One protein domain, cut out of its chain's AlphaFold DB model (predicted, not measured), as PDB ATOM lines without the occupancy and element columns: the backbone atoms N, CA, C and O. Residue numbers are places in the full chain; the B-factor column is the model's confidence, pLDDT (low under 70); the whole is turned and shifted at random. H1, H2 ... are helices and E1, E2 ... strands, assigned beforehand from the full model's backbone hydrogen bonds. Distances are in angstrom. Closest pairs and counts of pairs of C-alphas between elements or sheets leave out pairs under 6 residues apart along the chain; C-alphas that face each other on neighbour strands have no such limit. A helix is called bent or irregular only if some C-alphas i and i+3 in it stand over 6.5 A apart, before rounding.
ATOM      1  N   PHE A   2     201.094 344.529 202.256       47.66
ATOM      2  CA  PHE A   2     202.311 345.266 202.618       47.66
ATOM      3  C   PHE A   2     202.524 346.414 201.614       47.66
ATOM      4  O   PHE A   2     202.943 346.159 200.490       47.66
ATOM      5  N   GLU A   3     202.188 347.651 201.997       52.75
ATOM      6  CA  GLU A   3     202.371 348.894 201.214       52.75
ATOM      7  C   GLU A   3     203.833 349.382 201.222       52.75
ATOM      8  O   GLU A   3     204.122 350.564 201.372       52.75
ATOM      9  N   GLU A   4     204.785 348.461 201.085       62.41
ATOM     10  CA  GLU A   4     206.204 348.802 200.968       62.41
ATOM     11  C   GLU A   4     206.646 348.690 199.508       62.41
ATOM     12  O   GLU A   4     206.293 347.741 198.799       62.41
ATOM     13  N   ASN A   5     207.428 349.670 199.052       61.75
ATOM     14  CA  ASN A   5     208.035 349.662 197.727       61.75
ATOM     15  C   ASN A   5     209.179 348.638 197.725       61.75
ATOM     16  O   ASN A   5     210.279 348.917 198.195       61.75
ATOM     17  N   ARG A   6     208.872 347.412 197.293       69.00
ATOM     18  CA  ARG A   6     209.817 346.288 197.287       69.00
ATOM     19  C   ARG A   6     210.592 346.257 195.986       69.00
ATOM     20  O   ARG A   6     209.986 346.279 194.914       69.00
ATOM     21  N   GLU A   7     211.905 346.116 196.096       74.31
ATOM     22  CA  GLU A   7     212.751 345.806 194.954       74.31
ATOM     23  C   GLU A   7     212.393 344.412 194.420       74.31
ATOM     24  O   GLU A   7     212.275 343.439 195.173       74.31
ATOM     25  N   ARG A   8     212.130 344.341 193.115       78.06
ATOM     26  CA  ARG A   8     211.811 343.100 192.410       78.06
ATOM     27  C   ARG A   8     212.687 343.021 191.182       78.06
ATOM     28  O   ARG A   8     212.720 343.964 190.392       78.06
ATOM     29  N   SER A   9     213.326 341.881 190.994       81.75
ATOM     30  CA  SER A   9     214.147 341.631 189.817       81.75
ATOM     31  C   SER A   9     213.420 340.644 188.915       81.75
ATOM     32  O   SER A   9     213.027 339.557 189.339       81.75
ATOM     33  N   ILE A  10     213.187 341.051 187.668       85.31
ATOM     34  CA  ILE A  10     212.496 340.238 186.667       85.31
ATOM     35  C   ILE A  10     213.538 339.727 185.682       85.31
ATOM     36  O   ILE A  10     214.226 340.512 185.030       85.31
ATOM     37  N   HIS A  11     213.630 338.407 185.554       85.38
ATOM     38  CA  HIS A  11     214.506 337.743 184.600       85.38
ATOM     39  C   HIS A  11     213.653 337.125 183.504       85.38
ATOM     40  O   HIS A  11     212.870 336.203 183.742       85.38
ATOM     41  N   LEU A  12     213.809 337.663 182.299       85.69
ATOM     42  CA  LEU A  12     213.127 337.171 181.112       85.69
ATOM     43  C   LEU A  12     213.938 336.030 180.479       85.69
ATOM     44  O   LEU A  12     215.173 336.093 180.481       85.69
ATOM     45  N   PRO A  13     213.271 335.003 179.929       82.38
ATOM     46  CA  PRO A  13     213.947 333.955 179.180       82.38
ATOM     47  C   PRO A  13     214.552 334.518 177.888       82.38
ATOM     48  O   PRO A  13     214.058 335.493 177.323       82.38
ATOM     49  N   GLU A  14     215.616 333.889 177.390       75.62
ATOM     50  CA  GLU A  14     216.356 334.360 176.208       75.62
ATOM     51  C   GLU A  14     215.459 334.469 174.965       75.62
ATOM     52  O   GLU A  14     215.533 335.435 174.204       75.62
ATOM     53  N   PHE A  15     214.525 333.525 174.827       75.75
ATOM     54  CA  PHE A  15     213.594 333.467 173.705       75.75
ATOM     55  C   PHE A  15     212.405 334.427 173.814       75.75
ATOM     56  O   PHE A  15     211.612 334.513 172.880       75.75
ATOM     57  N   TYR A  16     212.291 335.192 174.906       79.25
ATOM     58  CA  TYR A  16     211.180 336.124 175.124       79.25
ATOM     59  C   TYR A  16     211.040 337.151 173.990       79.25
ATOM     60  O   TYR A  16     209.935 337.485 173.586       79.25
ATOM     61  N   LYS A  17     212.163 337.612 173.419       77.44
ATOM     62  CA  LYS A  17     212.177 338.603 172.325       77.44
ATOM     63  C   LYS A  17     211.643 338.077 170.991       77.44
ATOM     64  O   LYS A  17     211.373 338.874 170.102       77.44
ATOM     65  N   TYR A  18     211.564 336.759 170.839       78.31
ATOM     66  CA  TYR A  18     211.135 336.100 169.607       78.31
ATOM     67  C   TYR A  18     209.711 335.542 169.714       78.31
ATOM     68  O   TYR A  18     209.205 334.988 168.741       78.31
ATOM     69  N   GLY A  19     209.080 335.669 170.885       71.56
ATOM     70  CA  GLY A  19     207.688 335.291 171.087       71.56
ATOM     71  C   GLY A  19     206.743 336.256 170.374       71.56
ATOM     72  O   GLY A  19     207.009 337.454 170.289       71.56
ATOM     73  N   SER A  20     205.636 335.723 169.864       73.69
ATOM     74  CA  SER A  20     204.477 336.538 169.495       73.69
ATOM     75  C   SER A  20     203.776 337.055 170.755       73.69
ATOM     76  O   SER A  20     203.930 336.475 171.831       73.69
ATOM     77  N   ASP A  21     202.933 338.080 170.614       72.94
ATOM     78  CA  ASP A  21     202.095 338.603 171.710       72.94
ATOM     79  C   ASP A  21     201.146 337.540 172.318       72.94
ATOM     80  O   ASP A  21     200.590 337.740 173.394       72.94
ATOM     81  N   GLU A  22     200.982 336.393 171.652       74.88
ATOM     82  CA  GLU A  22     200.161 335.251 172.084       74.88
ATOM     83  C   GLU A  22     200.949 334.188 172.874       74.88
ATOM     84  O   GLU A  22     200.386 333.184 173.305       74.88
ATOM     85  N   SER A  23     202.261 334.364 173.048       74.81
ATOM     86  CA  SER A  23     203.107 333.377 173.725       74.81
ATOM     87  C   SER A  23     202.967 333.483 175.247       74.81
ATOM     88  O   SER A  23     203.476 334.414 175.870       74.81
ATOM     89  N   GLU A  24     202.303 332.506 175.864       81.25
ATOM     90  CA  GLU A  24     202.172 332.420 177.321       81.25
ATOM     91  C   GLU A  24     203.419 331.792 177.962       81.25
ATOM     92  O   GLU A  24     203.843 330.694 177.593       81.25
ATOM     93  N   PHE A  25     203.991 332.467 178.965       85.06
ATOM     94  CA  PHE A  25     205.134 331.962 179.727       85.06
ATOM     95  C   PHE A  25     204.754 331.704 181.189       85.06
ATOM     96  O   PHE A  25     204.197 332.593 181.841       85.06
ATOM     97  N   PRO A  26     205.099 330.536 181.759       89.12
ATOM     98  CA  PRO A  26     204.970 330.314 183.189       89.12
ATOM     99  C   PRO A  26     205.849 331.292 183.975       89.12
ATOM    100  O   PRO A  26     206.972 331.615 183.578       89.12
ATOM    101  N   ILE A  27     205.335 331.734 185.124       89.31
ATOM    102  CA  ILE A  27     206.032 332.647 186.032       89.31
ATOM    103  C   ILE A  27     206.475 331.872 187.271       89.31
ATOM    104  O   ILE A  27     205.661 331.276 187.975       89.31
ATOM    105  N   ILE A  28     207.775 331.904 187.551       88.62
ATOM    106  CA  ILE A  28     208.377 331.317 188.746       88.62
ATOM    107  C   ILE A  28     208.663 332.448 189.727       88.62
ATOM    108  O   ILE A  28     209.544 333.278 189.501       88.62
ATOM    109  N   HIS A  29     207.925 332.474 190.834       88.38
ATOM    110  CA  HIS A  29     208.189 333.398 191.932       88.38
ATOM    111  C   HIS A  29     209.225 332.805 192.879       88.38
ATOM    112  O   HIS A  29     208.988 331.774 193.510       88.38
ATOM    113  N   THR A  30     210.361 333.478 193.003       86.50
ATOM    114  CA  THR A  30     211.403 333.118 193.960       86.50
ATOM    115  C   THR A  30     211.354 334.083 195.130       86.50
ATOM    116  O   THR A  30     211.631 335.278 194.994       86.50
ATOM    117  N   LEU A  31     210.966 333.537 196.277       84.50
ATOM    118  CA  LEU A  31     210.991 334.213 197.565       84.50
ATOM    119  C   LEU A  31     212.419 334.188 198.130       84.50
ATOM    120  O   LEU A  31     213.214 333.330 197.748       84.50
ATOM    121  N   ASP A  32     212.737 335.110 199.041       82.12
ATOM    122  CA  ASP A  32     214.093 335.291 199.585       82.12
ATOM    123  C   ASP A  32     215.135 335.749 198.534       82.12
ATOM    124  O   ASP A  32     216.319 335.426 198.617       82.12
ATOM    125  N   GLY A  33     214.715 336.607 197.593       78.12
ATOM    126  CA  GLY A  33     215.554 337.244 196.561       78.12
ATOM    127  C   GLY A  33     216.631 338.223 197.058       78.12
ATOM    128  O   GLY A  33     217.201 338.960 196.272       78.12
ATOM    129  N   GLN A  34     216.875 338.269 198.365       81.00
ATOM    130  CA  GLN A  34     217.748 339.231 199.052       81.00
ATOM    131  C   GLN A  34     219.240 338.856 199.001       81.00
ATOM    132  O   GLN A  34     220.108 339.693 199.243       81.00
ATOM    133  N   HIS A  35     219.554 337.592 198.703       83.31
ATOM    134  CA  HIS A  35     220.920 337.083 198.684       83.31
ATOM    135  C   HIS A  35     221.216 336.294 197.408       83.31
ATOM    136  O   HIS A  35     220.705 335.189 197.211       83.31
ATOM    137  N   ASP A  36     222.134 336.815 196.594       80.31
ATOM    138  CA  ASP A  36     222.526 336.199 195.321       80.31
ATOM    139  C   ASP A  36     223.040 334.768 195.487       80.31
ATOM    140  O   ASP A  36     222.718 333.894 194.686       80.31
ATOM    141  N   TRP A  37     223.794 334.489 196.556       81.31
ATOM    142  CA  TRP A  37     224.353 333.156 196.808       81.31
ATOM    143  C   TRP A  37     223.277 332.080 197.019       81.31
ATOM    144  O   TRP A  37     223.535 330.905 196.762       81.31
ATOM    145  N   PHE A  38     222.078 332.468 197.459       83.75
ATOM    146  CA  PHE A  38     220.953 331.559 197.668       83.75
ATOM    147  C   PHE A  38     220.152 331.343 196.379       83.75
ATOM    148  O   PHE A  38     219.758 330.223 196.056       83.75
ATOM    149  N   ILE A  39     219.947 332.415 195.614       85.94
ATOM    150  CA  ILE A  39     219.120 332.406 194.405       85.94
ATOM    151  C   ILE A  39     219.890 331.860 193.191       85.94
ATOM    152  O   ILE A  39     219.316 331.189 192.331       85.94
ATOM    153  N   MET A  40     221.197 332.115 193.105       88.38
ATOM    154  CA  MET A  40     222.016 331.773 191.939       88.38
ATOM    155  C   MET A  40     222.013 330.273 191.598       88.38
ATOM    156  O   MET A  40     221.822 329.956 190.420       88.38
ATOM    157  N   PRO A  41     222.153 329.331 192.556       91.12
ATOM    158  CA  PRO A  41     222.035 327.906 192.254       91.12
ATOM    159  C   PRO A  41     220.678 327.553 191.639       91.12
ATOM    160  O   PRO A  41     220.632 326.861 190.627       91.12
ATOM    161  N   LEU A  42     219.585 328.100 192.184       89.31
ATOM    162  CA  LEU A  42     218.233 327.862 191.677       89.31
ATOM    163  C   LEU A  42     218.065 328.389 190.247       89.31
ATOM    164  O   LEU A  42     217.551 327.673 189.390       89.31
ATOM    165  N   LYS A  43     218.561 329.594 189.948       88.38
ATOM    166  CA  LYS A  43     218.546 330.139 188.578       88.38
ATOM    167  C   LYS A  43     219.336 329.275 187.611       88.38
ATOM    168  O   LYS A  43     218.886 329.051 186.490       88.38
ATOM    169  N   ASN A  44     220.505 328.799 188.030       91.00
ATOM    170  CA  ASN A  44     221.347 327.948 187.201       91.00
ATOM    171  C   ASN A  44     220.665 326.606 186.923       91.00
ATOM    172  O   ASN A  44     220.674 326.158 185.781       91.00
ATOM    173  N   THR A  45     220.012 326.009 187.921       91.88
ATOM    174  CA  THR A  45     219.216 324.791 187.734       91.88
ATOM    175  C   THR A  45     218.049 325.030 186.782       91.88
ATOM    176  O   THR A  45     217.882 324.264 185.841       91.88
ATOM    177  N   VAL A  46     217.279 326.107 186.959       90.00
ATOM    178  CA  VAL A  46     216.164 326.439 186.055       90.00
ATOM    179  C   VAL A  46     216.665 326.637 184.623       90.00
ATOM    180  O   VAL A  46     216.111 326.049 183.701       90.00
ATOM    181  N   ARG A  47     217.757 327.384 184.426       89.75
ATOM    182  CA  ARG A  47     218.373 327.573 183.100       89.75
ATOM    183  C   ARG A  47     218.847 326.261 182.485       89.75
ATOM    184  O   ARG A  47     218.652 326.043 181.295       89.75
ATOM    185  N   TYR A  48     219.457 325.390 183.285       92.00
ATOM    186  CA  TYR A  48     219.898 324.079 182.825       92.00
ATOM    187  C   TYR A  48     218.716 323.214 182.374       92.00
ATOM    188  O   TYR A  48     218.744 322.682 181.272       92.00
ATOM    189  N   LEU A  49     217.651 323.146 183.175       92.19
ATOM    190  CA  LEU A  49     216.441 322.389 182.837       92.19
ATOM    191  C   LEU A  49     215.714 322.963 181.610       92.19
ATOM    192  O   LEU A  49     215.119 322.225 180.828       92.19
ATOM    193  N   GLN A  50     215.764 324.284 181.422       89.31
ATOM    194  CA  GLN A  50     215.254 324.944 180.218       89.31
ATOM    195  C   GLN A  50     216.084 324.585 178.982       89.31
ATOM    196  O   GLN A  50     215.529 324.399 177.899       89.31
ATOM    197  N   TYR A  51     217.405 324.480 179.146       88.88
ATOM    198  CA  TYR A  51     218.331 324.081 178.090       88.88
ATOM    199  C   TYR A  51     218.158 322.608 177.695       88.88
ATOM    200  O   TYR A  51     218.170 322.298 176.508       88.88
ATOM    201  N   THR A  52     217.940 321.704 178.657       93.56
ATOM    202  CA  THR A  52     217.639 320.287 178.375       93.56
ATOM    203  C   THR A  52     216.200 320.052 177.913       93.56
ATOM    204  O   THR A  52     215.833 318.915 177.623       93.56
ATOM    205  N   HIS A  53     215.392 321.114 177.805       88.75
ATOM    206  CA  HIS A  53     213.971 321.071 177.453       88.75
ATOM    207  C   HIS A  53     213.106 320.225 178.407       88.75
ATOM    208  O   HIS A  53     212.014 319.795 178.040       88.75
ATOM    209  N   GLU A  54     213.562 320.017 179.644       91.75
ATOM    210  CA  GLU A  54     212.791 319.336 180.693       91.75
ATOM    211  C   GLU A  54     211.694 320.230 181.273       91.75
ATOM    212  O   GLU A  54     210.638 319.744 181.678       91.75
ATOM    213  N   ILE A  55     211.933 321.544 181.295       89.31
ATOM    214  CA  ILE A  55     210.933 322.546 181.669       89.31
ATOM    215  C   ILE A  55     210.786 323.592 180.557       89.31
ATOM    216  O   ILE A  55     211.764 323.916 179.876       89.31
ATOM    217  N   PRO A  56     209.581 324.158 180.367       88.06
ATOM    218  CA  PRO A  56     209.379 325.246 179.421       88.06
ATOM    219  C   PRO A  56     210.157 326.507 179.826       88.06
ATOM    220  O   PRO A  56     210.515 326.716 180.991       88.06
ATOM    221  N   GLN A  57     210.377 327.385 178.847       88.00
ATOM    222  CA  GLN A  57     210.896 328.730 179.093       88.00
ATOM    223  C   GLN A  57     209.967 329.466 180.061       88.00
ATOM    224  O   GLN A  57     208.751 329.409 179.912       88.00
ATOM    225  N   ALA A  58     210.534 330.132 181.061       88.62
ATOM    226  CA  ALA A  58     209.785 330.718 182.167       88.62
ATOM    227  C   ALA A  58     210.354 332.085 182.551       88.62
ATOM    228  O   ALA A  58     211.561 332.310 182.448       88.62
ATOM    229  N   ILE A  59     209.485 332.971 183.032       88.81
ATOM    230  CA  ILE A  59     209.865 334.265 183.603       88.81
ATOM    231  C   ILE A  59     210.142 334.053 185.089       88.81
ATOM    232  O   ILE A  59     209.290 333.536 185.812       88.81
ATOM    233  N   ILE A  60     211.316 334.457 185.565       88.69
ATOM    234  CA  ILE A  60     211.676 334.340 186.982       88.69
ATOM    235  C   ILE A  60     211.511 335.709 187.631       88.69
ATOM    236  O   ILE A  60     212.090 336.694 187.174       88.69
ATOM    237  N   VAL A  61     210.719 335.771 188.699       87.75
ATOM    238  CA  VAL A  61     210.475 336.994 189.467       87.75
ATOM    239  C   VAL A  61     211.037 336.812 190.866       87.75
ATOM    240  O   VAL A  61     210.497 336.056 191.676       87.75
ATOM    241  N   GLU A  62     212.107 337.543 191.145       88.12
ATOM    242  CA  GLU A  62     212.773 337.583 192.440       88.12
ATOM    243  C   GLU A  62     212.120 338.639 193.323       88.12
ATOM    244  O   GLU A  62     211.985 339.804 192.943       88.12
ATOM    245  N   ILE A  63     211.690 338.207 194.507       86.31
ATOM    246  CA  ILE A  63     211.070 339.066 195.508       86.31
ATOM    247  C   ILE A  63     211.991 339.092 196.723       86.31
ATOM    248  O   ILE A  63     212.150 338.087 197.424       86.31
ATOM    249  N   ALA A  64     212.599 340.251 196.971       84.94
ATOM    250  CA  ALA A  64     213.323 340.499 198.205       84.94
ATOM    251  C   ALA A  64     212.324 340.699 199.358       84.94
ATOM    252  O   ALA A  64     211.321 341.406 199.219       84.94
ATOM    253  N   HIS A  65     212.597 340.056 200.492       82.62
ATOM    254  CA  HIS A  65     211.830 340.254 201.721       82.62
ATOM    255  C   HIS A  65     212.447 341.386 202.543       82.62
ATOM    256  O   HIS A  65     213.671 341.462 202.648       82.62
ATOM    257  N   SER A  66     211.608 342.228 203.150       80.81
ATOM    258  CA  SER A  66     212.056 343.228 204.129       80.81
ATOM    259  C   SER A  66     212.157 342.616 205.527       80.81
ATOM    260  O   SER A  66     213.115 342.873 206.252       80.81
ATOM    261  N   ASP A  67     211.217 341.735 205.880       82.12
ATOM    262  CA  ASP A  67     211.245 340.950 207.116       82.12
ATOM    263  C   ASP A  67     210.825 339.506 206.825       82.12
ATOM    264  O   ASP A  67     209.641 339.160 206.765       82.12
ATOM    265  N   ARG A  68     211.826 338.633 206.671       76.19
ATOM    266  CA  ARG A  68     211.621 337.218 206.336       76.19
ATOM    267  C   ARG A  68     210.699 336.509 207.323       76.19
ATOM    268  O   ARG A  68     209.908 335.667 206.902       76.19
ATOM    269  N   VAL A  69     210.803 336.811 208.618       81.31
ATOM    270  CA  VAL A  69     210.020 336.124 209.652       81.31
ATOM    271  C   VAL A  69     208.565 336.541 209.529       81.31
ATOM    272  O   VAL A  69     207.696 335.685 209.402       81.31
ATOM    273  N   LYS A  70     208.294 337.845 209.472       81.06
ATOM    274  CA  LYS A  70     206.933 338.372 209.326       81.06
ATOM    275  C   LYS A  70     206.255 337.924 208.028       81.06
ATOM    276  O   LYS A  70     205.048 337.699 208.028       81.06
ATOM    277  N   GLU A  71     207.014 337.804 206.943       75.75
ATOM    278  CA  GLU A  71     206.498 337.444 205.617       75.75
ATOM    279  C   GLU A  71     206.326 335.935 205.412       75.75
ATOM    280  O   GLU A  71     205.390 335.513 204.736       75.75
ATOM    281  N   SER A  72     207.192 335.118 206.019       74.75
ATOM    282  CA  SER A  72     207.130 333.651 205.910       74.75
ATOM    283  C   SER A  72     206.249 333.009 206.983       74.75
ATOM    284  O   SER A  72     205.913 331.826 206.889       74.75
ATOM    285  N   LEU A  73     205.883 333.758 208.027       77.44
ATOM    286  CA  LEU A  73     204.965 333.288 209.054       77.44
ATOM    287  C   LEU A  73     203.567 333.121 208.463       77.44
ATOM    288  O   LEU A  73     202.926 334.073 208.017       77.44
ATOM    289  N   PHE A  74     203.062 331.891 208.533       67.06
ATOM    290  CA  PHE A  74     201.665 331.612 208.243       67.06
ATOM    291  C   PHE A  74     200.792 332.431 209.207       67.06
ATOM    292  O   PHE A  74     200.960 332.309 210.427       67.06
ATOM    293  N   PRO A  75     199.868 333.273 208.715       60.69
ATOM    294  CA  PRO A  75     199.087 334.119 209.595       60.69
ATOM    295  C   PRO A  75     198.217 333.247 210.518       60.69
ATOM    296  O   PRO A  75     197.544 332.321 210.045       60.69
ATOM    297  N   PRO A  76     198.168 333.535 211.834       56.91
ATOM    298  CA  PRO A  76     197.456 332.706 212.809       56.91
ATOM    299  C   PRO A  76     195.932 332.650 212.584       56.91
ATOM    300  O   PRO A  76     195.249 331.826 213.195       56.91
ATOM    301  N   GLN A  77     195.382 333.474 211.682       52.25
ATOM    302  CA  GLN A  77     193.985 333.396 211.239       52.25
ATOM    303  C   GLN A  77     193.649 332.173 210.354       52.25
ATOM    304  O   GLN A  77     192.471 331.865 210.172       52.25
ATOM    305  N   CYS A  78     194.627 331.404 209.868       46.69
ATOM    306  CA  CYS A  78     194.388 330.194 209.066       46.69
ATOM    307  C   CYS A  78     194.176 328.920 209.917       46.69
ATOM    308  O   CYS A  78     194.789 327.888 209.669       46.69
ATOM    309  N   LYS A  79     193.257 328.927 210.897       44.22
ATOM    310  CA  LYS A  79     192.879 327.714 211.671       44.22
ATOM    311  C   LYS A  79     191.990 326.709 210.909       44.22
ATOM    312  O   LYS A  79     191.561 325.712 211.480       44.22
ATOM    313  N   LYS A  80     191.690 326.950 209.628       43.03
ATOM    314  CA  LYS A  80     190.826 326.098 208.782       43.03
ATOM    315  C   LYS A  80     191.537 325.481 207.575       43.03
ATOM    316  O   LYS A  80     190.879 325.084 206.621       43.03
ATOM    317  N   VAL A  81     192.859 325.337 207.612       45.19
ATOM    318  CA  VAL A  81     193.539 324.457 206.655       45.19
ATOM    319  C   VAL A  81     193.603 323.074 207.294       45.19
ATOM    320  O   VAL A  81     194.437 322.811 208.157       45.19
ATOM    321  N   ARG A  82     192.659 322.196 206.924       33.88
ATOM    322  CA  ARG A  82     192.799 320.757 207.182       33.88
ATOM    323  C   ARG A  82     194.139 320.336 206.583       33.88
ATOM    324  O   ARG A  82     194.320 320.419 205.375       33.88
ATOM    325  N   LEU A  83     195.057 319.940 207.458       36.25
ATOM    326  CA  LEU A  83     196.381 319.417 207.151       36.25
ATOM    327  C   LEU A  83     196.247 318.220 206.191       36.25
ATOM    328  O   LEU A  83     195.993 317.099 206.618       36.25
ATOM    329  N   PHE A  84     196.364 318.481 204.890       32.75
ATOM    330  CA  PHE A  84     196.386 317.491 203.812       32.75
ATOM    331  C   PHE A  84     197.699 317.643 203.033       32.75
ATOM    332  O   PHE A  84     197.723 318.066 201.887       32.75
ATOM    333  N   ILE A  85     198.813 317.336 203.693       35.88
ATOM    334  CA  ILE A  85     200.094 316.993 203.057       35.88
ATOM    335  C   ILE A  85     200.645 315.853 203.930       35.88
ATOM    336  O   ILE A  85     201.361 316.087 204.894       35.88
ATOM    337  N   ALA A  86     200.076 314.644 203.903       31.27
ATOM    338  CA  ALA A  86     200.139 313.654 202.827       31.27
ATOM    339  C   ALA A  86     201.576 313.430 202.333       31.27
ATOM    340  O   ALA A  86     202.025 314.045 201.373       31.27
ATOM    341  N   LEU A  87     202.276 312.542 203.049       34.28
ATOM    342  CA  LEU A  87     203.180 311.518 202.515       34.28
ATOM    343  C   LEU A  87     203.602 311.720 201.041       34.28
ATOM    344  O   LEU A  87     203.112 311.030 200.149       34.28
ATOM    345  N   PHE A  88     204.587 312.578 200.783       28.12
ATOM    346  CA  PHE A  88     205.400 312.487 199.569       28.12
ATOM    347  C   PHE A  88     206.824 312.082 199.950       28.12
ATOM    348  O   PHE A  88     207.730 312.882 200.121       28.12
ATOM    349  N   ARG A  89     206.942 310.763 200.141       30.67
ATOM    350  CA  ARG A  89     208.111 309.925 199.857       30.67
ATOM    351  C   ARG A  89     209.481 310.458 200.288       30.67
ATOM    352  O   ARG A  89     210.304 310.875 199.482       30.67
ATOM    353  N   LEU A  90     209.790 310.144 201.543       28.80
ATOM    354  CA  LEU A  90     211.102 309.661 201.965       28.80
ATOM    355  C   LEU A  90     211.434 308.359 201.193       28.80
ATOM    356  O   LEU A  90     211.158 307.254 201.656       28.80
ATOM    357  N   LYS A  91     211.912 308.464 199.950       32.91
ATOM    358  CA  LYS A  91     212.456 307.322 199.194       32.91
ATOM    359  C   LYS A  91     213.447 307.809 198.139       32.91
ATOM    360  O   LYS A  91     213.204 307.666 196.949       32.91
ATOM    361  N   LEU A  92     214.546 308.418 198.577       32.94
ATOM    362  CA  LEU A  92     215.723 308.603 197.728       32.94
ATOM    363  C   LEU A  92     217.002 308.689 198.579       32.94
ATOM    364  O   LEU A  92     217.700 309.690 198.585       32.94
ATOM    365  N   ILE A  93     217.275 307.635 199.350       40.28
ATOM    366  CA  ILE A  93     218.626 307.308 199.828       40.28
ATOM    367  C   ILE A  93     218.754 305.791 199.700       40.28
ATOM    368  O   ILE A  93     218.091 305.070 200.443       40.28
ATOM    369  N   LEU A  94     219.545 305.372 198.710       33.72
ATOM    370  CA  LEU A  94     220.137 304.055 198.419       33.72
ATOM    371  C   LEU A  94     220.011 303.755 196.922       33.72
ATOM    372  O   LEU A  94     219.087 303.066 196.493       33.72
ATOM    373  N   TYR A  95     220.951 304.307 196.159       37.28
ATOM    374  CA  TYR A  95     221.640 303.639 195.057       37.28
ATOM    375  C   TYR A  95     223.062 304.194 194.987       37.28
ATOM    376  O   TYR A  95     223.207 305.412 195.238       37.28
TER     377      TYR A  95
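Overview. This is residues 2 to 95 of the 95 residues of an uncharacterized protein of Bacteroidetes bacterium (UniProt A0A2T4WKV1). A small sheet of three strands has one long helix, H2, grazing it; the short helices H1 and H3 lie beyond opposite ends of the strands. A long tail, residues 73 to 95, stands free and sticks out far from this body, and residues 17 to 23, of which 17 and 18 belong to H1, stand free as well. The printed part has 94 residues with three named helices and three named strands in the order E1, H1, E2, H2, E3, H3; the sheet runs E1, E3, E2 and is mixed. The class is mixed, helices and strands, though under half of the residues are in named elements. The whole is loose, with a radius of gyration of the C-alphas of 17.4 A and spans of 48 by 46 by 31 A.

Along the chain. Begin at Phe 2 and go on to C-alpha 8 at (211.811, 343.100, 192.410), where E1, residues 8 to 11, begins. Next comes H1, residues 14 to 18, which is irregular: C-alphas 14 and 17 are 7.1 A apart. E2, residues 27 to 31, is 12.7 A long. Find C-alpha 36 at (222.526, 336.199, 195.321); from there H2, residues 36 to 51, runs 21.5 A. H2 is irregular, but only just: C-alphas 38 and 41 are 6.6 A apart. E3, residues 59 to 63, is 12.9 A long, and H3, residues 68 to 72, ends at C-alpha 72 at (207.130, 333.651, 205.910).

Arrangement. Look first at the edge strand E1 and the inner strand E3, which are antiparallel at 159 degrees, with N 11 and O 60 within hydrogen-bond range at 2.8 A. E3 and the other edge strand, E2, are parallel at 22 degrees, with N 28 and O 59 at 2.8 A. E2, H2 and E3 form a strand-helix-strand unit, two parallel neighbour strands with a helix between them along the chain, and its crossover is right-handed. H2 is on the sheet but only grazes it, with residues 39 to 46; the closest C-alphas of E2 and H2, those of Thr 30 and Ile 39, are 7.8 A apart. H1 and H3 are not on the sheet, and H1, H2 and H3 are apart from one another. In H3 every O i to N i+4 pair is within hydrogen-bond range; in H2 it is 10 of 12, and in H1 0 of 1, with 1 of 2 O i to N i+3 pairs.

Size, cuts and confidence. The two C-alphas farthest apart, those of Glu 3 and Tyr 95, are 49.6 A apart. Without the stretches that stand free, the body of 64 residues spans 37 by 24 by 16 A. The printed part has no cut, and no link between its named elements is long. The mean pLDDT of the printed part is 72.4; look for values under 70 at residues 2 to 6 and 74 to 95.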